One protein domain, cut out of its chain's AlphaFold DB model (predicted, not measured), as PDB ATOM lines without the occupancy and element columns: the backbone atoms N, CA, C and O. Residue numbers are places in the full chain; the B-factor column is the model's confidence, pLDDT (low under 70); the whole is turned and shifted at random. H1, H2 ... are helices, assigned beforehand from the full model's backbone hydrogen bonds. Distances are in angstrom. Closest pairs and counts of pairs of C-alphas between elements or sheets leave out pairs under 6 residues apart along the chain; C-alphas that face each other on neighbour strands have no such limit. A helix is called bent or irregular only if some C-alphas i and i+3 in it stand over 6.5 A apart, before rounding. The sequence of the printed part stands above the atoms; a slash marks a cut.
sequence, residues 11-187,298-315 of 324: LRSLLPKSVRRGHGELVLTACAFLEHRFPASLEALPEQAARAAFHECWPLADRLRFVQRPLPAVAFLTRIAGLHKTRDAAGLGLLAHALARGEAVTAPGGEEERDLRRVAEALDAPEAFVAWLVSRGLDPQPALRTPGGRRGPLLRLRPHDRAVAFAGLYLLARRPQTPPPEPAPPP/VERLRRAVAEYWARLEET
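AT A GLANCE: This is residues 11 to 187 and 298 to 315 of the 324 residues of an uncharacterized protein of Desulfobacteraceae bacterium (UniProt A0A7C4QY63). The long, kinked helix H3 joins two groups of helices: at one end a bundle of H1, H2, H3 and H5, with H12 crossing H2 and H5, and at the other H6, H7 and H11, which cross one another steeply. H4 lies near the middle, the short H9 and H10 pack on H4 and H3, H8 follows H7, and residues 175 to 187 run back from the end of H11 toward the bundle. The printed part has 195 residues, with twelve named helices, H1 to H12 in order, no named strand, and the class all helix. It is compact, with a radius of gyration of the C-alphas of 16.8 A and spans of 50 by 38 by 32 A.

HOW THE PARTS SIT: H1, residues 11 to 20, and H2, residues 24 to 37, form a helical hairpin at a shallow tilt of 19 degrees; their closest C-alphas, Ser 18 and Val 27, are 6.0 A apart. H3, residues 39 to 56, is the hub, touching seven helices, and has a kink of 36 degrees near residue 47. It forms a hairpin with H4, residues 58 to 66, with closest C-alphas Ala 53 and Ala 61 at 5.7 A. H5, residues 70 to 81, touches H3, closest at C-alphas Pro 46 and Ala 73, 5.1 A. H6, residues 88 to 100, touches H7, residues 111 to 124, at a steep tilt of 63 degrees, closest at C-alphas Ala 96 and Ala 120, 4.5 A. H8 is residues 126 to 135. H9, residues 141 to 144, touches H4, closest at C-alphas Pro 142 and Arg 65, 4.7 A. H10, residues 153 to 156, touches residues 46 to 50 of H3, closest at C-alphas Pro 153 and Glu 47, 5.3 A. H11, residues 159 to 174, touches H6 at a steep tilt of 57 degrees, closest at C-alphas Val 164 and Gly 93, 3.9 A; it only just touches H8, with 3 pairs of C-alphas within 8 A, closest Ala 173 and Leu 133 at 6.3 A. H12, residues 298 to 314, touches H5 about perpendicular at 84 degrees, through residues 304 to 309 of H12 and 71 to 75 of H5, closest at C-alphas Val 305 and Ala 75, 5.1 A. Every O i to N i+4 pair is within hydrogen-bond range in H2, H5, H6, H8, H11 and H12, against 4 of 6 in H1, 9 of 14 in H3, 9 of 10 in H7 and 0 of 5 in H4, where 4 of 6 O i to N i+3 pairs are; H9 and H10 are too short for an i+4 pair.

IN THESE COORDINATES: H1 begins at C-alpha 11, (-45.090, 50.311, -9.657). H3 is 25.5 A long, H12 24.6 A, H11 22.5 A and H7 20.7 A. H3 is only just irregular, with C-alphas 43 and 46 7.0 A apart, and H4 is irregular, with C-alphas 62 and 65 7.2 A apart. H12 ends at C-alpha 314, (-54.551, 24.110, -28.134).

THE WHOLE: The C-alphas farthest apart, His 36 and Gly 110, are 51.7 A apart. Residues 188 to 297 are not printed, and C-alphas 187 and 298 are 20.1 A apart across this cut. Of the links printed whole, none is long. The mean pLDDT of the printed part is 87.5; residues 64 to 68 and 146 to 150 are among the 16 under 70.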
ATOM      1  N   LEU A  11     -44.710  51.319  -8.658       91.00
ATOM      2  CA  LEU A  11     -45.090  50.311  -9.657       91.00
ATOM      3  C   LEU A  11     -44.727  48.894  -9.208       91.00
ATOM      4  O   LEU A  11     -45.511  47.964  -9.414       91.00
ATOM      5  N   ARG A  12     -43.575  48.735  -8.541       88.44
ATOM      6  CA  ARG A  12     -43.169  47.459  -7.927       88.44
ATOM      7  C   ARG A  12     -44.167  46.997  -6.871       88.44
ATOM      8  O   ARG A  12     -44.408  45.797  -6.751       88.44
ATOM      9  N   SER A  13     -44.758  47.937  -6.136       93.50
ATOM     10  CA  SER A  13     -45.819  47.641  -5.185       93.50
ATOM     11  C   SER A  13     -47.191  47.460  -5.847       93.50
ATOM     12  O   SER A  13     -47.974  46.631  -5.377       93.50
ATOM     13  N   LEU A  14     -47.522  48.250  -6.869       96.19
ATOM     14  CA  LEU A  14     -48.826  48.230  -7.531       96.19
ATOM     15  C   LEU A  14     -49.103  46.863  -8.145       96.19
ATOM     16  O   LEU A  14     -50.135  46.261  -7.867       96.19
ATOM     17  N   LEU A  15     -48.163  46.352  -8.941       95.00
ATOM     18  CA  LEU A  15     -48.364  45.152  -9.746       95.00
ATOM     19  C   LEU A  15     -48.817  43.920  -8.931       95.00
ATOM     20  O   LEU A  15     -49.892  43.394  -9.226       95.00
ATOM     21  N   PRO A  16     -48.108  43.474  -7.872       94.62
ATOM     22  CA  PRO A  16     -48.567  42.338  -7.073       94.62
ATOM     23  C   PRO A  16     -49.869  42.630  -6.311       94.62
ATOM     24  O   PRO A  16     -50.629  41.709  -6.030       94.62
ATOM     25  N   LYS A  17     -50.166  43.883  -5.939       97.44
ATOM     26  CA  LYS A  17     -51.449  44.231  -5.293       97.44
ATOM     27  C   LYS A  17     -52.612  44.144  -6.283       97.44
ATOM     28  O   LYS A  17     -53.663  43.621  -5.923       97.44
ATOM     29  N   SER A  18     -52.413  44.586  -7.523       97.69
ATOM     30  CA  SER A  18     -53.405  44.486  -8.598       97.69
ATOM     31  C   SER A  18     -53.759  43.036  -8.914       97.69
ATOM     32  O   SER A  18     -54.938  42.727  -9.068       97.69
ATOM     33  N   VAL A  19     -52.765  42.137  -8.951       97.19
ATOM     34  CA  VAL A  19     -53.000  40.694  -9.139       97.19
ATOM     35  C   VAL A  19     -53.831  40.132  -7.989       97.19
ATOM     36  O   VAL A  19     -54.904  39.573  -8.206       97.19
ATOM     37  N   ARG A  20     -53.385  40.355  -6.752       96.88
ATOM     38  CA  ARG A  20     -54.049  39.849  -5.546       96.88
ATOM     39  C   ARG A  20     -55.500  40.298  -5.420       96.88
ATOM     40  O   ARG A  20     -56.353  39.485  -5.080       96.88
ATOM     41  N   ARG A  21     -55.784  41.557  -5.756       97.12
ATOM     42  CA  ARG A  21     -57.131  42.149  -5.728       97.12
ATOM     43  C   ARG A  21     -57.962  41.884  -6.989       97.12
ATOM     44  O   ARG A  21     -59.096  42.327  -7.066       97.12
ATOM     45  N   GLY A  22     -57.426  41.158  -7.967       97.06
ATOM     46  CA  GLY A  22     -58.171  40.723  -9.148       97.06
ATOM     47  C   GLY A  22     -58.353  41.763 -10.255       97.06
ATOM     48  O   GLY A  22     -59.184  41.585 -11.140       97.06
ATOM     49  N   HIS A  23     -57.551  42.827 -10.276       97.75
ATOM     50  CA  HIS A  23     -57.635  43.868 -11.303       97.75
ATOM     51  C   HIS A  23     -56.743  43.549 -12.512       97.75
ATOM     52  O   HIS A  23     -55.736  44.220 -12.752       97.75
ATOM     53  N   GLY A  24     -57.119  42.540 -13.304       96.31
ATOM     54  CA  GLY A  24     -56.354  42.104 -14.486       96.31
ATOM     55  C   GLY A  24     -56.103  43.211 -15.524       96.31
ATOM     56  O   GLY A  24     -55.012  43.320 -16.077       96.31
ATOM     57  N   GLU A  25     -57.063  44.116 -15.727       96.00
ATOM     58  CA  GLU A  25     -56.893  45.278 -16.614       96.00
ATOM     59  C   GLU A  25     -55.841  46.276 -16.108       96.00
ATOM     60  O   GLU A  25     -55.100  46.880 -16.892       96.00
ATOM     61  N   LEU A  26     -55.737  46.437 -14.787       97.50
ATOM     62  CA  LEU A  26     -54.709  47.270 -14.173       97.50
ATOM     63  C   LEU A  26     -53.337  46.597 -14.257       97.50
ATOM     64  O   LEU A  26     -52.351  47.289 -14.489       97.50
ATOM     65  N   VAL A  27     -53.272  45.265 -14.148       97.12
ATOM     66  CA  VAL A  27     -52.051  44.479 -14.406       97.12
ATOM     67  C   VAL A  27     -51.551  44.722 -15.832       97.12
ATOM     68  O   VAL A  27     -50.396  45.102 -16.010       97.12
ATOM     69  N   LEU A  28     -52.417  44.592 -16.843       96.50
ATOM     70  CA  LEU A  28     -52.063  44.865 -18.242       96.50
ATOM     71  C   LEU A  28     -51.583  46.306 -18.442       96.50
ATOM     72  O   LEU A  28     -50.542  46.534 -19.057       96.50
ATOM     73  N   THR A  29     -52.318  47.273 -17.888       96.88
ATOM     74  CA  THR A  29     -51.977  48.699 -17.995       96.88
ATOM     75  C   THR A  29     -50.620  48.991 -17.346       96.88
ATOM     76  O   THR A  29     -49.776  49.640 -17.960       96.88
ATOM     77  N   ALA A  30     -50.372  48.474 -16.139       95.56
ATOM     78  CA  ALA A  30     -49.113  48.657 -15.422       95.56
ATOM     79  C   ALA A  30     -47.932  47.988 -16.142       95.56
ATOM     80  O   ALA A  30     -46.860  48.581 -16.236       95.56
ATOM     81  N   CYS A  31     -48.119  46.790 -16.701       94.88
ATOM     82  CA  CYS A  31     -47.088  46.107 -17.483       94.88
ATOM     83  C   CYS A  31     -46.751  46.863 -18.777       94.88
ATOM     84  O   CYS A  31     -45.574  47.053 -19.071       94.88
ATOM     85  N   ALA A  32     -47.756  47.358 -19.507       94.88
ATOM     86  CA  ALA A  32     -47.535  48.181 -20.697       94.88
ATOM     87  C   ALA A  32     -46.842  49.514 -20.354       94.88
ATOM     88  O   ALA A  32     -45.984  49.990 -21.101       94.88
ATOM     89  N   PHE A  33     -47.181  50.108 -19.204       94.50
ATOM     90  CA  PHE A  33     -46.522  51.307 -18.688       94.50
ATOM     91  C   PHE A  33     -45.046  51.042 -18.364       94.50
ATOM     92  O   PHE A  33     -44.175  51.800 -18.793       94.50
ATOM     93  N   LEU A  34     -44.755  49.945 -17.653       91.94
ATOM     94  CA  LEU A  34     -43.396  49.507 -17.325       91.94
ATOM     95  C   LEU A  34     -42.576  49.225 -18.585       91.94
ATOM     96  O   LEU A  34     -41.448  49.692 -18.680       91.94
ATOM     97  N   GLU A  35     -43.141  48.527 -19.569       91.12
ATOM     98  CA  GLU A  35     -42.476  48.272 -20.850       91.12
ATOM     99  C   GLU A  35     -42.107  49.572 -21.568       91.12
ATOM    100  O   GLU A  35     -41.004  49.700 -22.097       91.12
ATOM    101  N   HIS A  36     -43.007  50.557 -21.560       91.56
ATOM    102  CA  HIS A  36     -42.780  51.822 -22.245       91.56
ATOM    103  C   HIS A  36     -41.777  52.728 -21.514       91.56
ATOM    104  O   HIS A  36     -40.911  53.322 -22.153       91.56
ATOM    105  N   ARG A  37     -41.900  52.880 -20.191       89.69
ATOM    106  CA  ARG A  37     -41.133  53.876 -19.419       89.69
ATOM    107  C   ARG A  37     -39.899  53.309 -18.725       89.69
ATOM    108  O   ARG A  37     -38.945  54.048 -18.502       89.69
ATOM    109  N   PHE A  38     -39.901  52.018 -18.407       88.44
ATOM    110  CA  PHE A  38     -38.871  51.359 -17.606       88.44
ATOM    111  C   PHE A  38     -38.544  49.954 -18.145       88.44
ATOM    112  O   PHE A  38     -38.663  48.978 -17.399       88.44
ATOM    113  N   PRO A  39     -38.112  49.812 -19.413       85.31
ATOM    114  CA  PRO A  39     -37.981  48.509 -20.077       85.31
ATOM    115  C   PRO A  39     -37.063  47.521 -19.337       85.31
ATOM    116  O   PRO A  39     -37.343  46.325 -19.322       85.31
ATOM    117  N   ALA A  40     -36.027  48.007 -18.643       84.12
ATOM    118  CA  ALA A  40     -35.151  47.176 -17.805       84.12
ATOM    119  C   ALA A  40     -35.906  46.454 -16.668       84.12
ATOM    120  O   ALA A  40     -35.518  45.378 -16.224       84.12
ATOM    121  N   SER A  41     -37.034  47.004 -16.220       83.62
ATOM    122  CA  SER A  41     -37.847  46.430 -15.142       83.62
ATOM    123  C   SER A  41     -38.629  45.192 -15.578       83.62
ATOM    124  O   SER A  41     -39.104  44.437 -14.728       83.62
ATOM    125  N   LEU A  42     -38.736  44.944 -16.889       83.38
ATOM    126  CA  LEU A  42     -39.359  43.735 -17.424       83.38
ATOM    127  C   LEU A  42     -38.555  42.469 -17.108       83.38
ATOM    128  O   LEU A  42     -39.132  41.383 -17.061       83.38
ATOM    129  N   GLU A  43     -37.250  42.594 -16.844       82.69
ATOM    130  CA  GLU A  43     -36.395  41.461 -16.466       82.69
ATOM    131  C   GLU A  43     -36.835  40.806 -15.149       82.69
ATOM    132  O   GLU A  43     -36.626  39.608 -14.956       82.69
ATOM    133  N   ALA A  44     -37.497  41.566 -14.271       84.62
ATOM    134  CA  ALA A  44     -38.013  41.077 -12.997       84.62
ATOM    135  C   ALA A  44     -39.408  40.430 -13.102       84.62
ATOM    136  O   ALA A  44     -39.830  39.745 -12.167       84.62
ATOM    137  N   LEU A  45     -40.139  40.608 -14.212       87.69
ATOM    138  CA  LEU A  45     -41.503  40.076 -14.351       87.69
ATOM    139  C   LEU A  45     -41.585  38.551 -14.205       87.69
ATOM    140  O   LEU A  45     -42.499  38.092 -13.521       87.69
ATOM    141  N   PRO A  46     -40.662  37.745 -14.773       86.94
ATOM    142  CA  PRO A  46     -40.700  36.299 -14.580       86.94
ATOM    143  C   PRO A  46     -40.622  35.874 -13.109       86.94
ATOM    144  O   PRO A  46     -41.353  34.985 -12.680       86.94
ATOM    145  N   GLU A  47     -39.778  36.537 -12.315       86.56
ATOM    146  CA  GLU A  47     -39.677  36.284 -10.875       86.56
ATOM    147  C   GLU A  47     -40.967  36.683 -10.149       86.56
ATOM    148  O   GLU A  47     -41.476  35.933  -9.316       86.56
ATOM    149  N   GLN A  48     -41.539  37.840 -10.496       88.75
ATOM    150  CA  GLN A  48     -42.788  38.310  -9.898       88.75
ATOM    151  C   GLN A  48     -43.970  37.392 -10.218       88.75
ATOM    152  O   GLN A  48     -44.771  37.118  -9.331       88.75
ATOM    153  N   ALA A  49     -44.057  36.890 -11.448       90.19
ATOM    154  CA  ALA A  49     -45.077  35.936 -11.865       90.19
ATOM    155  C   ALA A  49     -44.901  34.568 -11.191       90.19
ATOM    156  O   ALA A  49     -45.888  33.987 -10.746       90.19
ATOM    157  N   ALA A  50     -43.664  34.084 -11.032       87.94
ATOM    158  CA  ALA A  50     -43.395  32.880 -10.248       87.94
ATOM    159  C   ALA A  50     -43.823  33.062  -8.784       87.94
ATOM    160  O   ALA A  50     -44.543  32.225  -8.242       87.94
ATOM    161  N   ARG A  51     -43.450  34.185  -8.159       90.31
ATOM    162  CA  ARG A  51     -43.865  34.513  -6.791       90.31
ATOM    163  C   ARG A  51     -45.388  34.584  -6.666       90.31
ATOM    164  O   ARG A  51     -45.932  33.958  -5.767       90.31
ATOM    165  N   ALA A  52     -46.068  35.292  -7.569       92.31
ATOM    166  CA  ALA A  52     -47.526  35.393  -7.580       92.31
ATOM    167  C   ALA A  52     -48.181  34.010  -7.696       92.31
ATOM    168  O   ALA A  52     -49.050  33.670  -6.899       92.31
ATOM    169  N   ALA A  53     -47.698  33.161  -8.609       90.81
ATOM    170  CA  ALA A  53     -48.226  31.813  -8.767       90.81
ATOM    171  C   ALA A  53     -48.146  31.022  -7.459       90.81
ATOM    172  O   ALA A  53     -49.160  30.504  -7.020       90.81
ATOM    173  N   PHE A  54     -47.003  30.973  -6.773       91.25
ATOM    174  CA  PHE A  54     -46.912  30.192  -5.534       91.25
ATOM    175  C   PHE A  54     -47.586  30.841  -4.324       91.25
ATOM    176  O   PHE A  54     -48.165  30.135  -3.503       91.25
ATOM    177  N   HIS A  55     -47.525  32.167  -4.190       93.62
ATOM    178  CA  HIS A  55     -48.101  32.850  -3.031       93.62
ATOM    179  C   HIS A  55     -49.623  32.978  -3.097       93.62
ATOM    180  O   HIS A  55     -50.268  33.113  -2.057       93.62
ATOM    181  N   GLU A  56     -50.181  33.023  -4.305       93.12
ATOM    182  CA  GLU A  56     -51.559  33.458  -4.530       93.12
ATOM    183  C   GLU A  56     -52.384  32.364  -5.215       93.12
ATOM    184  O   GLU A  56     -53.584  32.284  -4.984       93.12
ATOM    185  N   CYS A  57     -51.779  31.500  -6.037       92.06
ATOM    186  CA  CYS A  57     -52.510  30.516  -6.836       92.06
ATOM    187  C   CYS A  57     -51.653  29.273  -7.142       92.06
ATOM    188  O   CYS A  57     -51.446  28.908  -8.306       92.06
ATOM    189  N   TRP A  58     -51.128  28.622  -6.097       89.62
ATOM    190  CA  TRP A  58     -50.152  27.533  -6.241       89.62
ATOM    191  C   TRP A  58     -50.601  26.356  -7.129       89.62
ATOM    192  O   TRP A  58     -49.718  25.757  -7.746       89.62
ATOM    193  N   PRO A  59     -51.906  26.036  -7.306       88.56
ATOM    194  CA  PRO A  59     -52.319  25.002  -8.256       88.56
ATOM    195  C   PRO A  59     -51.956  25.311  -9.715       88.56
ATOM    196  O   PRO A  59     -51.897  24.402 -10.530       88.56
ATOM    197  N   LEU A  60     -51.687  26.579 -10.058       84.00
ATOM    198  CA  LEU A  60     -51.225  26.991 -11.391       84.00
ATOM    199  C   LEU A  60     -49.702  26.828 -11.569       84.00
ATOM    200  O   LEU A  60     -49.160  27.097 -12.646       84.00
ATOM    201  N   ALA A  61     -48.980  26.440 -10.512       75.88
ATOM    202  CA  ALA A  61     -47.524  26.405 -10.524       75.88
ATOM    203  C   ALA A  61     -46.938  25.330 -11.457       75.88
ATOM    204  O   ALA A  61     -45.822  25.494 -11.949       75.88
ATOM    205  N   ASP A  62     -47.694  24.278 -11.777       72.06
ATOM    206  CA  ASP A  62     -47.325  23.253 -12.766       72.06
ATOM    207  C   ASP A  62     -47.131  23.837 -14.184       72.06
ATOM    208  O   ASP A  62     -46.394  23.290 -15.012       72.06
ATOM    209  N   ARG A  63     -47.740  24.998 -14.457       71.56
ATOM    210  CA  ARG A  63     -47.603  25.729 -15.720       71.56
ATOM    211  C   ARG A  63     -46.451  26.740 -15.714       71.56
ATOM    212  O   ARG A  63     -46.163  27.329 -16.751       71.56
ATOM    213  N   LEU A  64     -45.714  26.918 -14.614       65.50
ATOM    214  CA  LEU A  64     -44.635  27.922 -14.532       65.50
ATOM    215  C   LEU A  64     -43.460  27.695 -15.484       65.50
ATOM    216  O   LEU A  64     -42.680  28.621 -15.707       65.50
ATOM    217  N   ARG A  65     -43.368  26.515 -16.110       61.16
ATOM    218  CA  ARG A  65     -42.413  26.218 -17.189       61.16
ATOM    219  C   ARG A  65     -42.390  27.259 -18.311       61.16
ATOM    220  O   ARG A  65     -41.409  27.347 -19.043       61.16
ATOM    221  N   PHE A  66     -43.441  28.066 -18.432       55.91
ATOM    222  CA  PHE A  66     -43.554  29.079 -19.467       55.91
ATOM    223  C   PHE A  66     -43.166  30.502 -19.030       55.91
ATOM    224  O   PHE A  66     -43.031  31.381 -19.879       55.91
ATOM    225  N   VAL A  67     -42.917  30.746 -17.742       61.66
ATOM    226  CA  VAL A  67     -42.626  32.078 -17.184       61.66
ATOM    227  C   VAL A  67     -41.120  32.357 -17.229       61.66
ATOM    228  O   VAL A  67     -40.442  32.479 -16.217       61.66
ATOM    229  N   GLN A  68     -40.560  32.409 -18.437       68.94
ATOM    230  CA  GLN A  68     -39.133  32.715 -18.654       68.94
ATOM    231  C   GLN A  68     -38.909  33.996 -19.465       68.94
ATOM    232  O   GLN A  68     -37.774  34.424 -19.660       68.94
ATOM    233  N   ARG A  69     -39.993  34.607 -19.949       80.19
ATOM    234  CA  ARG A  69     -39.982  35.823 -20.765       80.19
ATOM    235  C   ARG A  69     -41.062  36.796 -20.274       80.19
ATOM    236  O   ARG A  69     -42.033  36.336 -19.669       80.19
ATOM    237  N   PRO A  70     -40.937  38.105 -20.566       85.31
ATOM    238  CA  PRO A  70     -41.902  39.111 -20.124       85.31
ATOM    239  C   PRO A  70     -43.352  38.812 -20.531       85.31
ATOM    240  O   PRO A  70     -44.214  38.786 -19.663       85.31
ATOM    241  N   LEU A  71     -43.635  38.507 -21.805       89.69
ATOM    242  CA  LEU A  71     -45.014  38.276 -22.267       89.69
ATOM    243  C   LEU A  71     -45.714  37.104 -21.541       89.69
ATOM    244  O   LEU A  71     -46.792  37.326 -20.993       89.69
ATOM    245  N   PRO A  72     -45.124  35.894 -21.448       88.50
ATOM    246  CA  PRO A  72     -45.668  34.836 -20.601       88.50
ATOM    247  C   PRO A  72     -45.863  35.251 -19.140       88.50
ATOM    248  O   PRO A  72     -46.878  34.916 -18.546       88.50
ATOM    249  N   ALA A  73     -44.930  36.008 -18.554       90.38
ATOM    250  CA  ALA A  73     -45.074  36.483 -17.181       90.38
ATOM    251  C   ALA A  73     -46.292  37.406 -17.015       90.38
ATOM    252  O   ALA A  73     -47.075  37.218 -16.086       90.38
ATOM    253  N   VAL A  74     -46.509  38.341 -17.947       93.88
ATOM    254  CA  VAL A  74     -47.716  39.183 -17.976       93.88
ATOM    255  C   VAL A  74     -48.970  38.324 -18.120       93.88
ATOM    256  O   VAL A  74     -49.926  38.511 -17.371       93.88
ATOM    257  N   ALA A  75     -48.962  37.352 -19.034       92.12
ATOM    258  CA  ALA A  75     -50.098  36.464 -19.250       92.12
ATOM    259  C   ALA A  75     -50.465  35.671 -17.984       92.12
ATOM    260  O   ALA A  75     -51.648  35.548 -17.663       92.12
ATOM    261  N   PHE A  76     -49.463  35.194 -17.239       91.31
ATOM    262  CA  PHE A  76     -49.645  34.535 -15.944       91.31
ATOM    263  C   PHE A  76     -50.191  35.478 -14.877       91.31
ATOM    264  O   PHE A  76     -51.169  35.123 -14.225       91.31
ATOM    265  N   LEU A  77     -49.626  36.677 -14.713       94.62
ATOM    266  CA  LEU A  77     -50.106  37.654 -13.727       94.62
ATOM    267  C   LEU A  77     -51.573  38.033 -13.983       94.62
ATOM    268  O   LEU A  77     -52.383  38.036 -13.056       94.62
ATOM    269  N   THR A  78     -51.940  38.286 -15.243       95.19
ATOM    270  CA  THR A  78     -53.327  38.586 -15.626       95.19
ATOM    271  C   THR A  78     -54.246  37.387 -15.395       95.19
ATOM    272  O   THR A  78     -55.367  37.562 -14.921       95.19
ATOM    273  N   ARG A  79     -53.778  36.159 -15.671       93.62
ATOM    274  CA  ARG A  79     -54.548  34.939 -15.397       93.62
ATOM    275  C   ARG A  79     -54.778  34.750 -13.898       93.62
ATOM    276  O   ARG A  79     -55.919  34.550 -13.512       93.62
ATOM    277  N   ILE A  80     -53.741  34.868 -13.067       94.75
ATOM    278  CA  ILE A  80     -53.834  34.750 -11.600       94.75
ATOM    279  C   ILE A  80     -54.817  35.781 -11.032       94.75
ATOM    280  O   ILE A  80     -55.616  35.447 -10.158       94.75
ATOM    281  N   ALA A  81     -54.820  37.009 -11.562       96.75
ATOM    282  CA  ALA A  81     -55.762  38.038 -11.128       96.75
ATOM    283  C   ALA A  81     -57.228  37.578 -11.264       96.75
ATOM    284  O   ALA A  81     -58.033  37.793 -10.355       96.75
ATOM    285  N   GLY A  82     -57.561  36.884 -12.354       95.69
ATOM    286  CA  GLY A  82     -58.911  36.391 -12.649       95.69
ATOM    287  C   GLY A  82     -59.278  35.031 -12.045       95.69
ATOM    288  O   GLY A  82     -60.306  34.478 -12.423       95.69
ATOM    289  N   LEU A  83     -58.462  34.455 -11.159       95.19
ATOM    290  CA  LEU A  83     -58.694  33.128 -10.571       95.19
ATOM    291  C   LEU A  83     -59.007  33.207  -9.077       95.19
ATOM    292  O   LEU A  83     -58.631  34.174  -8.421       95.19
ATOM    293  N   HIS A  84     -59.657  32.188  -8.521       95.31
ATOM    294  CA  HIS A  84     -59.706  32.004  -7.072       95.31
ATOM    295  C   HIS A  84     -58.291  31.819  -6.520       95.31
ATOM    296  O   HIS A  84     -57.455  31.141  -7.125       95.31
ATOM    297  N   LYS A  85     -58.016  32.444  -5.374       94.44
ATOM    298  CA  LYS A  85     -56.692  32.420  -4.748       94.44
ATOM    299  C   LYS A  85     -56.669  31.469  -3.564       94.44
ATOM    300  O   LYS A  85     -57.645  31.342  -2.834       94.44
ATOM    301  N   THR A  86     -55.525  30.836  -3.342       93.31
ATOM    302  CA  THR A  86     -55.292  29.940  -2.205       93.31
ATOM    303  C   THR A  86     -53.890  30.144  -1.659       93.31
ATOM    304  O   THR A  86     -52.909  30.217  -2.403       93.31
ATOM    305  N   ARG A  87     -53.800  30.219  -0.331       94.50
ATOM    306  CA  ARG A  87     -52.562  30.505   0.394       94.50
ATOM    307  C   ARG A  87     -51.931  29.305   1.080       94.50
ATOM    308  O   ARG A  87     -51.023  29.498   1.882       94.50
ATOM    309  N   ASP A  88     -52.339  28.084   0.747       94.06
ATOM    310  CA  ASP A  88     -51.777  26.899   1.407       94.06
ATOM    311  C   ASP A  88     -50.257  26.818   1.251       94.06
ATOM    312  O   ASP A  88     -49.542  26.683   2.242       94.06
ATOM    313  N   ALA A  89     -49.747  27.011   0.032       95.06
ATOM    314  CA  ALA A  89     -48.308  27.058  -0.214       95.06
ATOM    315  C   ALA A  89     -47.623  28.231   0.508       95.06
ATOM    316  O   ALA A  89     -46.528  28.067   1.047       95.06
ATOM    317  N   ALA A  90     -48.263  29.406   0.551       96.19
ATOM    318  CA  ALA A  90     -47.722  30.577   1.236       96.19
ATOM    319  C   ALA A  90     -47.589  30.336   2.745       96.19
ATOM    320  O   ALA A  90     -46.518  30.542   3.306       96.19
ATOM    321  N   GLY A  91     -48.655  29.864   3.393       95.94
ATOM    322  CA  GLY A  91     -48.650  29.562   4.821       95.94
ATOM    323  C   GLY A  91     -47.650  28.463   5.171       95.94
ATOM    324  O   GLY A  91     -46.782  28.680   6.015       95.94
ATOM    325  N   LEU A  92     -47.712  27.322   4.475       96.19
ATOM    326  CA  LEU A  92     -46.827  26.180   4.720       96.19
ATOM    327  C   LEU A  92     -45.359  26.556   4.497       96.19
ATOM    328  O   LEU A  92     -44.513  26.270   5.338       96.19
ATOM    329  N   GLY A  93     -45.049  27.236   3.393       96.50
ATOM    330  CA  GLY A  93     -43.679  27.614   3.058       96.50
ATOM    331  C   GLY A  93     -43.081  28.642   4.011       96.50
ATOM    332  O   GLY A  93     -41.916  28.522   4.383       96.50
ATOM    333  N   LEU A  94     -43.857  29.635   4.452       96.38
ATOM    334  CA  LEU A  94     -43.364  30.634   5.404       96.38
ATOM    335  C   LEU A  94     -43.167  30.045   6.806       96.38
ATOM    336  O   LEU A  94     -42.175  30.370   7.458       96.38
ATOM    337  N   LEU A  95     -44.053  29.145   7.246       95.88
ATOM    338  CA  LEU A  95     -43.868  28.381   8.484       95.88
ATOM    339  C   LEU A  95     -42.635  27.470   8.391       95.88
ATOM    340  O   LEU A  95     -41.821  27.445   9.311       95.88
ATOM    341  N   ALA A  96     -42.453  26.767   7.269       96.06
ATOM    342  CA  ALA A  96     -41.297  25.900   7.047       96.06
ATOM    343  C   ALA A  96     -39.986  26.694   7.036       96.06
ATOM    344  O   ALA A  96     -38.985  26.253   7.594       96.06
ATOM    345  N   HIS A  97     -39.999  27.893   6.449       96.19
ATOM    346  CA  HIS A  97     -38.856  28.796   6.473       96.19
ATOM    347  C   HIS A  97     -38.490  29.232   7.894       96.19
ATOM    348  O   HIS A  97     -37.309  29.242   8.238       96.19
ATOM    349  N   ALA A  98     -39.484  29.579   8.718       94.00
ATOM    350  CA  ALA A  98     -39.260  29.912  10.121       94.00
ATOM    351  C   ALA A  98     -38.685  28.704  10.886       94.00
ATOM    352  O   ALA A  98     -37.667  28.837  11.564       94.00
ATOM    353  N   LEU A  99     -39.258  27.510  10.691       93.88
ATOM    354  CA  LEU A  99     -38.779  26.278  11.320       93.88
ATOM    355  C   LEU A  99     -37.323  25.958  10.939       93.88
ATOM    356  O   LEU A  99     -36.508  25.692  11.819       93.88
ATOM    357  N   ALA A 100     -36.968  26.047   9.654       93.69
ATOM    358  CA  ALA A 100     -35.600  25.814   9.175       93.69
ATOM    359  C   ALA A 100     -34.585  26.828   9.737       93.69
ATOM    360  O   ALA A 100     -33.397  26.541   9.847       93.69
ATOM    361  N   ARG A 101     -35.040  28.020  10.139       93.81
ATOM    362  CA  ARG A 101     -34.210  29.027  10.822       93.81
ATOM    363  C   ARG A 101     -34.073  28.788  12.330       93.81
ATOM    364  O   ARG A 101     -33.460  29.610  13.009       93.81
ATOM    365  N   GLY A 102     -34.640  27.700  12.853       90.94
ATOM    366  CA  GLY A 102     -34.662  27.391  14.283       90.94
ATOM    367  C   GLY A 102     -35.655  28.243  15.072       90.94
ATOM    368  O   GLY A 102     -35.569  28.320  16.296       90.94
ATOM    369  N   GLU A 103     -36.588  28.914  14.394       90.19
ATOM    370  CA  GLU A 103     -37.622  29.679  15.070       90.19
ATOM    371  C   GLU A 103     -38.672  28.726  15.658       90.19
ATOM    372  O   GLU A 103     -39.075  27.755  15.016       90.19
ATOM    373  N   ALA A 104     -39.146  29.006  16.875       84.94
ATOM    374  CA  ALA A 104     -40.252  28.252  17.458       84.94
ATOM    375  C   ALA A 104     -41.504  28.473  16.603       84.94
ATOM    376  O   ALA A 104     -41.930  29.614  16.453       84.94
ATOM    377  N   VAL A 105     -42.061  27.409  16.031       85.56
ATOM    378  CA  VAL A 105     -43.285  27.445  15.223       85.56
ATOM    379  C   VAL A 105     -44.311  26.542  15.886       85.56
ATOM    380  O   VAL A 105     -44.021  25.381  16.174       85.56
ATOM    381  N   THR A 106     -45.521  27.047  16.118       77.75
ATOM    382  CA  THR A 106     -46.621  26.201  16.594       77.75
ATOM    383  C   THR A 106     -47.111  25.320  15.446       77.75
ATOM    384  O   THR A 106     -47.919  25.748  14.620       77.75
ATOM    385  N   ALA A 107     -46.593  24.093  15.370       69.19
ATOM    386  CA  ALA A 107     -47.032  23.126  14.378       69.19
ATOM    387  C   ALA A 107     -48.493  22.717  14.643       69.19
ATOM    388  O   ALA A 107     -48.855  22.452  15.795       69.19
ATOM    389  N   PRO A 108     -49.336  22.623  13.604       68.06
ATOM    390  CA  PRO A 108     -50.572  21.864  13.710       68.06
ATOM    391  C   PRO A 108     -50.145  20.394  13.846       68.06
ATOM    392  O   PRO A 108     -49.418  19.884  12.995       68.06
ATOM    393  N   GLY A 109     -50.434  19.752  14.977       77.56
ATOM    394  CA  GLY A 109     -49.929  18.402  15.260       77.56
ATOM    395  C   GLY A 109     -50.358  17.361  14.213       77.56
ATOM    396  O   GLY A 109     -51.274  17.574  13.429       77.56
ATOM    397  N   GLY A 110     -49.725  16.187  14.213       85.38
ATOM    398  CA  GLY A 110     -50.145  15.072  13.355       85.38
ATOM    399  C   GLY A 110     -49.563  15.127  11.939       85.38
ATOM    400  O   GLY A 110     -48.345  15.125  11.770       85.38
ATOM    401  N   GLU A 111     -50.415  15.065  10.911       85.81
ATOM    402  CA  GLU A 111     -49.977  15.021   9.506       85.81
ATOM    403  C   GLU A 111     -49.406  16.363   9.034       85.81
ATOM    404  O   GLU A 111     -48.397  16.403   8.334       85.81
ATOM    405  N   GLU A 112     -50.000  17.460   9.484       87.56
ATOM    406  CA  GLU A 112     -49.574  18.817   9.159       87.56
ATOM    407  C   GLU A 112     -48.146  19.079   9.665       87.56
ATOM    408  O   GLU A 112     -47.291  19.567   8.929       87.56
ATOM    409  N   GLU A 113     -47.813  18.650  10.882       90.31
ATOM    410  CA  GLU A 113     -46.446  18.731  11.395       90.31
ATOM    411  C   GLU A 113     -45.432  17.984  10.508       90.31
ATOM    412  O   GLU A 113     -44.308  18.457  10.310       90.31
ATOM    413  N   ARG A 114     -45.817  16.840   9.927       91.50
ATOM    414  CA  ARG A 114     -44.953  16.097   8.993       91.50
ATOM    415  C   ARG A 114     -44.756  16.862   7.692       91.50
ATOM    416  O   ARG A 114     -43.628  16.923   7.205       91.50
ATOM    417  N   ASP A 115     -45.818  17.457   7.155       93.12
ATOM    418  CA  ASP A 115     -45.756  18.291   5.951       93.12
ATOM    419  C   ASP A 115     -44.824  19.487   6.162       93.12
ATOM    420  O   ASP A 115     -43.936  19.748   5.346       93.12
ATOM    421  N   LEU A 116     -44.974  20.167   7.301       94.50
ATOM    422  CA  LEU A 116     -44.142  21.296   7.700       94.50
ATOM    423  C   LEU A 116     -42.659  20.911   7.775       94.50
ATOM    424  O   LEU A 116     -41.821  21.574   7.162       94.50
ATOM    425  N   ARG A 117     -42.334  19.822   8.485       93.75
ATOM    426  CA  ARG A 117     -40.954  19.325   8.604       93.75
ATOM    427  C   ARG A 117     -40.383  18.920   7.251       93.75
ATOM    428  O   ARG A 117     -39.257  19.285   6.942       93.75
ATOM    429  N   ARG A 118     -41.172  18.249   6.408       93.88
ATOM    430  CA  ARG A 118     -40.730  17.817   5.078       93.88
ATOM    431  C   ARG A 118     -40.363  18.996   4.176       93.88
ATOM    432  O   ARG A 118     -39.379  18.913   3.444       93.88
ATOM    433  N   VAL A 119     -41.140  20.080   4.213       95.31
ATOM    434  CA  VAL A 119     -40.821  21.304   3.461       95.31
ATOM    435  C   VAL A 119     -39.627  22.036   4.079       95.31
ATOM    436  O   VAL A 119     -38.811  22.569   3.334       95.31
ATOM    437  N   ALA A 120     -39.477  22.040   5.407       95.19
ATOM    438  CA  ALA A 120     -38.308  22.628   6.063       95.19
ATOM    439  C   ALA A 120     -37.012  21.880   5.687       95.19
ATOM    440  O   ALA A 120     -36.066  22.510   5.228       95.19
ATOM    441  N   GLU A 121     -37.008  20.545   5.750       94.69
ATOM    442  CA  GLU A 121     -35.894  19.687   5.307       94.69
ATOM    443  C   GLU A 121     -35.526  19.921   3.833       94.69
ATOM    444  O   GLU A 121     -34.356  19.878   3.456       94.69
ATOM    445  N   ALA A 122     -36.522  20.199   2.984       92.31
ATOM    446  CA  ALA A 122     -36.289  20.502   1.576       92.31
ATOM    447  C   ALA A 122     -35.466  21.782   1.365       92.31
ATOM    448  O   ALA A 122     -34.817  21.912   0.328       92.31
ATOM    449  N   LEU A 123     -35.487  22.726   2.312       90.75
ATOM    450  CA  LEU A 123     -34.676  23.945   2.242       90.75
ATOM    451  C   LEU A 123     -33.188  23.661   2.457       90.75
ATOM    452  O   LEU A 123     -32.365  24.317   1.817       90.75
ATOM    453  N   ASP A 124     -32.868  22.674   3.295       88.88
ATOM    454  CA  ASP A 124     -31.497  22.261   3.604       88.88
ATOM    455  C   ASP A 124     -30.951  21.247   2.588       88.88
ATOM    456  O   ASP A 124     -29.761  21.255   2.277       88.88
ATOM    457  N   ALA A 125     -31.824  20.400   2.029       89.56
ATOM    458  CA  ALA A 125     -31.475  19.369   1.050       89.56
ATOM    459  C   ALA A 125     -32.296  19.491  -0.257       89.56
ATOM    460  O   ALA A 125     -33.079  18.589  -0.596       89.56
ATOM    461  N   PRO A 126     -32.132  20.587  -1.028       86.75
ATOM    462  CA  PRO A 126     -32.950  20.854  -2.210       86.75
ATOM    463  C   PRO A 126     -32.791  19.795  -3.308       86.75
ATOM    464  O   PRO A 126     -33.762  19.478  -3.991       86.75
ATOM    465  N   GLU A 127     -31.612  19.194  -3.478       87.38
ATOM    466  CA  GLU A 127     -31.375  18.147  -4.479       87.38
ATOM    467  C   GLU A 127     -32.167  16.871  -4.168       87.38
ATOM    468  O   GLU A 127     -32.806  16.301  -5.056       87.38
ATOM    469  N   ALA A 128     -32.176  16.450  -2.899       90.75
ATOM    470  CA  ALA A 128     -32.941  15.291  -2.445       90.75
ATOM    471  C   ALA A 128     -34.451  15.534  -2.588       90.75
ATOM    472  O   ALA A 128     -35.196  14.644  -3.007       90.75
ATOM    473  N   PHE A 129     -34.903  16.757  -2.301       91.44
ATOM    474  CA  PHE A 129     -36.290  17.149  -2.516       91.44
ATOM    475  C   PHE A 129     -36.679  17.116  -3.999       91.44
ATOM    476  O   PHE A 129     -37.722  16.565  -4.346       91.44
ATOM    477  N   VAL A 130     -35.823  17.622  -4.891       88.25
ATOM    478  CA  VAL A 130     -36.052  17.561  -6.343       88.25
ATOM    479  C   VAL A 130     -36.119  16.118  -6.840       88.25
ATOM    480  O   VAL A 130     -37.028  15.790  -7.598       88.25
ATOM    481  N   ALA A 131     -35.223  15.240  -6.384       89.75
ATOM    482  CA  ALA A 131     -35.282  13.817  -6.717       89.75
ATOM    483  C   ALA A 131     -36.605  13.177  -6.257       89.75
ATOM    484  O   ALA A 131     -37.232  12.420  -7.001       89.75
ATOM    485  N   TRP A 132     -37.079  13.541  -5.061       92.44
ATOM    486  CA  TRP A 132     -38.376  13.098  -4.554       92.44
ATOM    487  C   TRP A 132     -39.546  13.614  -5.408       92.44
ATOM    488  O   TRP A 132     -40.433  12.829  -5.731       92.44
ATOM    489  N   LEU A 133     -39.538  14.879  -5.845       89.75
ATOM    490  CA  LEU A 133     -40.566  15.423  -6.750       89.75
ATOM    491  C   LEU A 133     -40.613  14.650  -8.077       89.75
ATOM    492  O   LEU A 133     -41.694  14.273  -8.529       89.75
ATOM    493  N   VAL A 134     -39.446  14.353  -8.654       89.12
ATOM    494  CA  VAL A 134     -39.334  13.558  -9.888       89.12
ATOM    495  C   VAL A 134     -39.892  12.151  -9.690       89.12
ATOM    496  O   VAL A 134     -40.676  11.689 -10.514       89.12
ATOM    497  N   SER A 135     -39.601  11.494  -8.561       90.31
ATOM    498  CA  SER A 135     -40.192  10.177  -8.248       90.31
ATOM    499  C   SER A 135     -41.718  10.199  -8.077       90.31
ATOM    500  O   SER A 135     -42.360   9.153  -8.106       90.31
ATOM    501  N   ARG A 136     -42.314  11.388  -7.903       88.94
ATOM    502  CA  ARG A 136     -43.766  11.611  -7.822       88.94
ATOM    503  C   ARG A 136     -44.374  12.038  -9.162       88.94
ATOM    504  O   ARG A 136     -45.554  12.369  -9.204       88.94
ATOM    505  N   GLY A 137     -43.593  12.030 -10.243       84.50
ATOM    506  CA  GLY A 137     -44.053  12.378 -11.588       84.50
ATOM    507  C   GLY A 137     -44.131  13.882 -11.866       84.50
ATOM    508  O   GLY A 137     -44.691  14.277 -12.887       84.50
ATOM    509  N   LEU A 138     -43.577  14.728 -10.990       84.00
ATOM    510  CA  LEU A 138     -43.431  16.156 -11.265       84.00
ATOM    511  C   LEU A 138     -42.085  16.443 -11.925       84.00
ATOM    512  O   LEU A 138     -41.047  15.983 -11.460       84.00
ATOM    513  N   ASP A 139     -42.100  17.291 -12.951       80.56
ATOM    514  CA  ASP A 139     -40.885  17.849 -13.541       80.56
ATOM    515  C   ASP A 139     -40.684  19.309 -13.089       80.56
ATOM    516  O   ASP A 139     -41.256  20.231 -13.683       80.56
ATOM    517  N   PRO A 140     -39.882  19.561 -12.036       77.06
ATOM    518  CA  PRO A 140     -39.585  20.917 -11.586       77.06
ATOM    519  C   PRO A 140     -38.473  21.591 -12.412       77.06
ATOM    520  O   PRO A 140     -38.190  22.773 -12.187       77.06
ATOM    521  N   GLN A 141     -37.821  20.890 -13.354       74.06
ATOM    522  CA  GLN A 141     -36.650  21.410 -14.076       74.06
ATOM    523  C   GLN A 141     -36.907  22.741 -14.787       74.06
ATOM    524  O   GLN A 141     -36.078  23.638 -14.631       74.06
ATOM    525  N   PRO A 142     -38.040  22.961 -15.480       65.75
ATOM    526  CA  PRO A 142     -38.285  24.229 -16.168       65.75
ATOM    527  C   PRO A 142     -38.386  25.449 -15.239       65.75
ATOM    528  O   PRO A 142     -38.186  26.586 -15.675       65.75
ATOM    529  N   ALA A 143     -38.719  25.225 -13.965       68.56
ATOM    530  CA  ALA A 143     -38.828  26.270 -12.954       68.56
ATOM    531  C   ALA A 143     -37.489  26.498 -12.219       68.56
ATOM    532  O   ALA A 143     -37.182  27.617 -11.794       68.56
ATOM    533  N   LEU A 144     -36.665  25.452 -12.117       73.12
ATOM    534  CA  LEU A 144     -35.355  25.466 -11.460       73.12
ATOM    535  C   LEU A 144     -34.205  25.866 -12.389       73.12
ATOM    536  O   LEU A 144     -33.224  26.455 -11.929       73.12
ATOM    537  N   ARG A 145     -34.307  25.579 -13.688       71.81
ATOM    538  CA  ARG A 145     -33.267  25.830 -14.692       71.81
ATOM    539  C   ARG A 145     -33.863  26.376 -15.988       71.81
ATOM    540  O   ARG A 145     -34.954  26.000 -16.402       71.81
ATOM    541  N   THR A 146     -33.127  27.265 -16.648       64.31
ATOM    542  CA  THR A 146     -33.470  27.720 -18.004       64.31
ATOM    543  C   THR A 146     -32.854  26.788 -19.054       64.31
ATOM    544  O   THR A 146     -31.845  26.131 -18.762       64.31
ATOM    545  N   PRO A 147     -33.356  26.787 -20.305       58.72
ATOM    546  CA  PRO A 147     -32.599  26.267 -21.442       58.72
ATOM    547  C   PRO A 147     -31.187  26.882 -21.434       58.72
ATOM    548  O   PRO A 147     -31.044  28.099 -21.291       58.72
ATOM    549  N   GLY A 148     -30.144  26.047 -21.472       59.44
ATOM    550  CA  GLY A 148     -28.743  26.478 -21.331       59.44
ATOM    551  C   GLY A 148     -28.170  26.455 -19.903       59.44
ATOM    552  O   GLY A 148     -27.086  26.983 -19.677       59.44
ATOM    553  N   GLY A 149     -28.875  25.869 -18.928       62.25
ATOM    554  CA  GLY A 149     -28.303  25.498 -17.624       62.25
ATOM    555  C   GLY A 149     -28.206  26.612 -16.574       62.25
ATOM    556  O   GLY A 149     -27.716  26.356 -15.472       62.25
ATOM    557  N   ARG A 150     -28.694  27.829 -16.862       69.44
ATOM    558  CA  ARG A 150     -28.726  28.936 -15.888       69.44
ATOM    559  C   ARG A 150     -29.790  28.693 -14.814       69.44
ATOM    560  O   ARG A 150     -30.766  27.981 -15.047       69.44
ATOM    561  N   ARG A 151     -29.637  29.343 -13.652       71.19
ATOM    562  CA  ARG A 151     -30.647  29.345 -12.578       71.19
ATOM    563  C   ARG A 151     -31.985  29.861 -13.117       71.19
ATOM    564  O   ARG A 151     -32.053  30.989 -13.619       71.19
ATOM    565  N   GLY A 152     -33.019  29.031 -13.015       70.50
ATOM    566  CA  GLY A 152     -34.398  29.365 -13.355       70.50
ATOM    567  C   GLY A 152     -35.025  30.338 -12.348       70.50
ATOM    568  O   GLY A 152     -34.387  30.670 -11.343       70.50
ATOM    569  N   PRO A 153     -36.255  30.813 -12.607       71.31
ATOM    570  CA  PRO A 153     -36.926  31.815 -11.777       71.31
ATOM    571  C   PRO A 153     -36.997  31.440 -10.292       71.31
ATOM    572  O   PRO A 153     -36.751  32.291  -9.442       71.31
ATOM    573  N   LEU A 154     -37.227  30.163  -9.963       76.75
ATOM    574  CA  LEU A 154     -37.348  29.715  -8.571       76.75
ATOM    575  C   LEU A 154     -36.073  29.881  -7.749       76.75
ATOM    576  O   LEU A 154     -36.126  30.254  -6.580       76.75
ATOM    577  N   LEU A 155     -34.917  29.616  -8.355       74.69
ATOM    578  CA  LEU A 155     -33.631  29.718  -7.666       74.69
ATOM    579  C   LEU A 155     -33.161  31.169  -7.497       74.69
ATOM    580  O   LEU A 155     -32.190  31.409  -6.779       74.69
ATOM    581  N   ARG A 156     -33.822  32.127  -8.159       78.50
ATOM    582  CA  ARG A 156     -33.571  33.570  -8.005       78.50
ATOM    583  C   ARG A 156     -34.417  34.198  -6.901       78.50
ATOM    584  O   ARG A 156     -34.062  35.266  -6.418       78.50
ATOM    585  N   LEU A 157     -35.476  33.515  -6.463       83.94
ATOM    586  CA  LEU A 157     -36.310  33.965  -5.358       83.94
ATOM    587  C   LEU A 157     -35.506  34.083  -4.058       83.94
ATOM    588  O   LEU A 157     -34.594  33.289  -3.765       83.94
ATOM    589  N   ARG A 158     -35.914  35.060  -3.242       88.75
ATOM    590  CA  ARG A 158     -35.436  35.223  -1.864       88.75
ATOM    591  C   ARG A 158     -35.731  33.961  -1.039       88.75
ATOM    592  O   ARG A 158     -36.646  33.215  -1.390       88.75
ATOM    593  N   PRO A 159     -34.997  33.708   0.058       90.69
ATOM    594  CA  PRO A 159     -35.110  32.457   0.811       90.69
ATOM    595  C   PRO A 159     -36.540  32.081   1.230       90.69
ATOM    596  O   PRO A 159     -36.957  30.949   1.008       90.69
ATOM    597  N   HIS A 160     -37.318  33.027   1.761       92.19
ATOM    598  CA  HIS A 160     -38.701  32.767   2.175       92.19
ATOM    599  C   HIS A 160     -39.643  32.565   0.976       92.19
ATOM    600  O   HIS A 160     -40.490  31.681   1.012       92.19
ATOM    601  N   ASP A 161     -39.456  33.318  -0.115       92.19
ATOM    602  CA  ASP A 161     -40.235  33.164  -1.355       92.19
ATOM    603  C   ASP A 161     -39.952  31.780  -2.002       92.19
ATOM    604  O   ASP A 161     -40.841  31.129  -2.552       92.19
ATOM    605  N   ARG A 162     -38.717  31.274  -1.878       90.12
ATOM    606  CA  ARG A 162     -38.331  29.921  -2.314       90.12
ATOM    607  C   ARG A 162     -38.970  28.827  -1.464       90.12
ATOM    608  O   ARG A 162     -39.370  27.803  -2.011       90.12
ATOM    609  N   ALA A 163     -39.100  29.040  -0.157       94.75
ATOM    610  CA  ALA A 163     -39.797  28.098   0.711       94.75
ATOM    611  C   ALA A 163     -41.278  27.965   0.348       94.75
ATOM    612  O   ALA A 163     -41.803  26.856   0.298       94.75
ATOM    613  N   VAL A 164     -41.922  29.075  -0.017       95.56
ATOM    614  CA  VAL A 164     -43.287  29.071  -0.565       95.56
ATOM    615  C   VAL A 164     -43.365  28.304  -1.887       95.56
ATOM    616  O   VAL A 164     -44.289  27.517  -2.092       95.56
ATOM    617  N   ALA A 165     -42.364  28.442  -2.759       91.38
ATOM    618  CA  ALA A 165     -42.293  27.638  -3.973       91.38
ATOM    619  C   ALA A 165     -42.145  26.132  -3.699       91.38
ATOM    620  O   ALA A 165     -42.840  25.320  -4.314       91.38
ATOM    621  N   PHE A 166     -41.275  25.741  -2.764       91.88
ATOM    622  CA  PHE A 166     -41.097  24.335  -2.387       91.88
ATOM    623  C   PHE A 166     -42.359  23.757  -1.751       91.88
ATOM    624  O   PHE A 166     -42.750  22.648  -2.105       91.88
ATOM    625  N   ALA A 167     -43.049  24.528  -0.909       94.81
ATOM    626  CA  ALA A 167     -44.353  24.152  -0.376       94.81
ATOM    627  C   ALA A 167     -45.384  23.920  -1.492       94.81
ATOM    628  O   ALA A 167     -46.076  22.909  -1.484       94.81
ATOM    629  N   GLY A 168     -45.459  24.798  -2.496       92.44
ATOM    630  CA  GLY A 168     -46.374  24.606  -3.626       92.44
ATOM    631  C   GLY A 168     -46.060  23.359  -4.456       92.44
ATOM    632  O   GLY A 168     -46.966  22.596  -4.784       92.44
ATOM    633  N   LEU A 169     -44.780  23.103  -4.750       90.62
ATOM    634  CA  LEU A 169     -44.354  21.879  -5.447       90.62
ATOM    635  C   LEU A 169     -44.641  20.618  -4.623       90.62
ATOM    636  O   LEU A 169     -45.076  19.605  -5.167       90.62
ATOM    637  N   TYR A 170     -44.438  20.689  -3.309       92.56
ATOM    638  CA  TYR A 170     -44.781  19.620  -2.385       92.56
ATOM    639  C   TYR A 170     -46.283  19.312  -2.404       92.56
ATOM    640  O   TYR A 170     -46.672  18.152  -2.554       92.56
ATOM    641  N   LEU A 171     -47.130  20.342  -2.319       91.88
ATOM    642  CA  LEU A 171     -48.586  20.197  -2.368       91.88
ATOM    643  C   LEU A 171     -49.053  19.604  -3.704       91.88
ATOM    644  O   LEU A 171     -49.888  18.700  -3.697       91.88
ATOM    645  N   LEU A 172     -48.463  20.024  -4.831       88.94
ATOM    646  CA  LEU A 172     -48.719  19.419  -6.145       88.94
ATOM    647  C   LEU A 172     -48.351  17.927  -6.172       88.94
ATOM    648  O   LEU A 172     -49.121  17.116  -6.682       88.94
ATOM    649  N   ALA A 173     -47.210  17.547  -5.587       89.38
ATOM    650  CA  ALA A 173     -46.750  16.157  -5.559       89.38
ATOM    651  C   ALA A 173     -47.635  15.271  -4.673       89.38
ATOM    652  O   ALA A 173     -47.827  14.087  -4.953       89.38
ATOM    653  N   ARG A 174     -48.166  15.839  -3.583       88.75
ATOM    654  CA  ARG A 174     -49.086  15.157  -2.666       88.75
ATOM    655  C   ARG A 174     -50.502  15.049  -3.215       88.75
ATOM    656  O   ARG A 174     -51.202  14.096  -2.881       88.75
ATOM    657  N   ARG A 175     -50.927  16.020  -4.023       82.94
ATOM    658  CA  ARG A 175     -52.284  16.129  -4.568       82.94
ATOM    659  C   ARG A 175     -52.225  16.243  -6.097       82.94
ATOM    660  O   ARG A 175     -52.591  17.283  -6.646       82.94
ATOM    661  N   PRO A 176     -51.809  15.180  -6.810       67.88
ATOM    662  CA  PRO A 176     -51.655  15.217  -8.268       67.88
ATOM    663  C   PRO A 176     -52.976  15.464  -9.021       67.88
ATOM    664  O   PRO A 176     -52.962  15.838 -10.187       67.88
ATOM    665  N   GLN A 177     -54.119  15.285  -8.352       70.00
ATOM    666  CA  GLN A 177     -55.464  15.532  -8.882       70.00
ATOM    667  C   GLN A 177     -56.042  16.881  -8.416       70.00
ATOM    668  O   GLN A 177     -57.257  17.059  -8.420       70.00
ATOM    669  N   THR A 178     -55.198  17.823  -7.976       74.75
ATOM    670  CA  THR A 178     -55.664  19.168  -7.610       74.75
ATOM    671  C   THR A 178     -56.381  19.778  -8.820       74.75
ATOM    672  O   THR A 178     -55.766  19.876  -9.887       74.75
ATOM    673  N   PRO A 179     -57.670  20.147  -8.701       75.25
ATOM    674  CA  PRO A 179     -58.393  20.722  -9.821       75.25
ATOM    675  C   PRO A 179     -57.728  22.035 -10.246       75.25
ATOM    676  O   PRO A 179     -57.125  22.728  -9.416       75.25
ATOM    677  N   PRO A 180     -57.816  22.398 -11.537       81.00
ATOM    678  CA  PRO A 180     -57.373  23.710 -11.969       81.00
ATOM    679  C   PRO A 180     -58.133  24.784 -11.175       81.00
ATOM    680  O   PRO A 180     -59.312  24.597 -10.871       81.00
ATOM    681  N   PRO A 181     -57.479  25.909 -10.848       86.75
ATOM    682  CA  PRO A 181     -58.131  26.989 -10.124       86.75
ATOM    683  C   PRO A 181     -59.325  27.514 -10.926       86.75
ATOM    684  O   PRO A 181     -59.244  27.694 -12.145       86.75
ATOM    685  N   GLU A 182     -60.432  27.758 -10.230       91.50
ATOM    686  CA  GLU A 182     -61.666  28.246 -10.836       91.50
ATOM    687  C   GLU A 182     -61.572  29.744 -11.153       91.50
ATOM    688  O   GLU A 182     -60.919  30.490 -10.412       91.50
ATOM    689  N   PRO A 183     -62.242  30.229 -12.213       94.69
ATOM    690  CA  PRO A 183     -62.407  31.661 -12.441       94.69
ATOM    691  C   PRO A 183     -63.032  32.348 -11.222       94.69
ATOM    692  O   PRO A 183     -64.012  31.863 -10.665       94.69
ATOM    693  N   ALA A 184     -62.463  33.477 -10.809       95.25
ATOM    694  CA  ALA A 184     -63.057  34.330  -9.788       95.25
ATOM    695  C   ALA A 184     -64.064  35.299 -10.427       95.25
ATOM    696  O   ALA A 184     -63.869  35.709 -11.578       95.25
ATOM    697  N   PRO A 185     -65.103  35.730  -9.689       94.69
ATOM    698  CA  PRO A 185     -65.921  36.861 -10.118       94.69
ATOM    699  C   PRO A 185     -65.044  38.115 -10.296       94.69
ATOM    700  O   PRO A 185     -63.969  38.200  -9.697       94.69
ATOM    701  N   PRO A 186     -65.452  39.105 -11.103       93.06
ATOM    702  CA  PRO A 186     -64.748  40.383 -11.156       93.06
ATOM    703  C   PRO A 186     -64.797  41.094  -9.787       93.06
ATOM    704  O   PRO A 186     -65.759  40.904  -9.042       93.06
ATOM    705  N   PRO A 187     -63.781  41.900  -9.425       94.31
ATOM    706  CA  PRO A 187     -63.838  42.705  -8.209       94.31
ATOM    707  C   PRO A 187     -64.941  43.770  -8.317       94.31
ATOM    708  O   PRO A 187     -65.055  44.441  -9.343       94.31
ATOM    709  N   VAL A 298     -51.748  49.080 -24.834       96.50
ATOM    710  CA  VAL A 298     -52.480  48.222 -23.895       96.50
ATOM    711  C   VAL A 298     -53.295  47.178 -24.658       96.50
ATOM    712  O   VAL A 298     -53.211  45.994 -24.344       96.50
ATOM    713  N   GLU A 299     -53.986  47.578 -25.727       97.00
ATOM    714  CA  GLU A 299     -54.757  46.662 -26.577       97.00
ATOM    715  C   GLU A 299     -53.884  45.651 -27.335       97.00
ATOM    716  O   GLU A 299     -54.260  44.489 -27.505       97.00
ATOM    717  N   ARG A 300     -52.692  46.055 -27.795       96.69
ATOM    718  CA  ARG A 300     -51.719  45.122 -28.388       96.69
ATOM    719  C   ARG A 300     -51.247  44.089 -27.369       96.69
ATOM    720  O   ARG A 300     -51.242  42.902 -27.686       96.69
ATOM    721  N   LEU A 301     -50.904  44.516 -26.152       95.88
ATOM    722  CA  LEU A 301     -50.489  43.596 -25.092       95.88
ATOM    723  C   LEU A 301     -51.628  42.649 -24.692       95.88
ATOM    724  O   LEU A 301     -51.394  41.450 -24.559       95.88
ATOM    725  N   ARG A 302     -52.867  43.151 -24.572       96.75
ATOM    726  CA  ARG A 302     -54.051  42.325 -24.281       96.75
ATOM    727  C   ARG A 302     -54.237  41.226 -25.331       96.75
ATOM    728  O   ARG A 302     -54.395  40.064 -24.964       96.75
ATOM    729  N   ARG A 303     -54.163  41.571 -26.623       96.62
ATOM    730  CA  ARG A 303     -54.253  40.595 -27.724       96.62
ATOM    731  C   ARG A 303     -53.134  39.557 -27.667       96.62
ATOM    732  O   ARG A 303     -53.422  38.367 -27.708       96.62
ATOM    733  N   ALA A 304     -51.887  39.986 -27.470       94.81
ATOM    734  CA  ALA A 304     -50.751  39.072 -27.353       94.81
ATOM    735  C   ALA A 304     -50.896  38.094 -26.169       94.81
ATOM    736  O   ALA A 304     -50.537  36.922 -26.283       94.81
ATOM    737  N   VAL A 305     -51.447  38.555 -25.040       93.75
ATOM    738  CA  VAL A 305     -51.758  37.703 -23.882       93.75
ATOM    739  C   VAL A 305     -52.865  36.694 -24.202       93.75
ATOM    740  O   VAL A 305     -52.741  35.528 -23.827       93.75
ATOM    741  N   ALA A 306     -53.925  37.107 -24.901       92.69
ATOM    742  CA  ALA A 306     -55.013  36.214 -25.296       92.69
ATOM    743  C   ALA A 306     -54.537  35.126 -26.276       92.69
ATOM    744  O   ALA A 306     -54.787  33.943 -26.054       92.69
ATOM    745  N   GLU A 307     -53.775  35.508 -27.305       92.06
ATOM    746  CA  GLU A 307     -53.183  34.570 -28.268       92.06
ATOM    747  C   GLU A 307     -52.244  33.562 -27.596       92.06
ATOM    748  O   GLU A 307     -52.211  32.390 -27.966       92.06
ATOM    749  N   TYR A 308     -51.475  34.007 -26.601       89.62
ATOM    750  CA  TYR A 308     -50.595  33.132 -25.840       89.62
ATOM    751  C   TYR A 308     -51.371  32.031 -25.102       89.62
ATOM    752  O   TYR A 308     -50.973  30.866 -25.162       89.62
ATOM    753  N   TRP A 309     -52.481  32.375 -24.442       86.12
ATOM    754  CA  TRP A 309     -53.314  31.388 -23.751       86.12
ATOM    755  C   TRP A 309     -54.033  30.448 -24.718       86.12
ATOM    756  O   TRP A 309     -54.006  29.244 -24.480       86.12
ATOM    757  N   ALA A 310     -54.564  30.962 -25.833       86.94
ATOM    758  CA  ALA A 310     -55.182  30.130 -26.867       86.94
ATOM    759  C   ALA A 310     -54.212  29.043 -27.368       86.94
ATOM    760  O   ALA A 310     -54.532  27.857 -27.345       86.94
ATOM    761  N   ARG A 311     -52.963  29.417 -27.686       85.06
ATOM    762  CA  ARG A 311     -51.929  28.453 -28.111       85.06
ATOM    763  C   ARG A 311     -51.579  27.432 -27.027       85.06
ATOM    764  O   ARG A 311     -51.292  26.276 -27.337       85.06
ATOM    765  N   LEU A 312     -51.553  27.847 -25.759       79.50
ATOM    766  CA  LEU A 312     -51.275  26.936 -24.647       79.50
ATOM    767  C   LEU A 312     -52.392  25.913 -24.432       79.50
ATOM    768  O   LEU A 312     -52.090  24.784 -24.055       79.50
ATOM    769  N   GLU A 313     -53.648  26.300 -24.644       75.81
ATOM    770  CA  GLU A 313     -54.811  25.419 -24.511       75.81
ATOM    771  C   GLU A 313     -54.952  24.469 -25.708       75.81
ATOM    772  O   GLU A 313     -55.305  23.306 -25.526       75.81
ATOM    773  N   GLU A 314     -54.589  24.924 -26.911       73.38
ATOM    774  CA  GLU A 314     -54.551  24.110 -28.134       73.38
ATOM    775  C   GLU A 314     -53.397  23.100 -28.164       73.38
ATOM    776  O   GLU A 314     -53.469  22.100 -28.878       73.38
ATOM    777  N   THR A 315     -52.323  23.330 -27.398       58.03
ATOM    778  CA  THR A 315     -51.213  22.377 -27.307       58.03
ATOM    779  C   THR A 315     -51.684  21.161 -26.498       58.03
ATOM    780  O   THR A 315     -51.840  21.274 -25.278       58.03
TER     781      THR A 315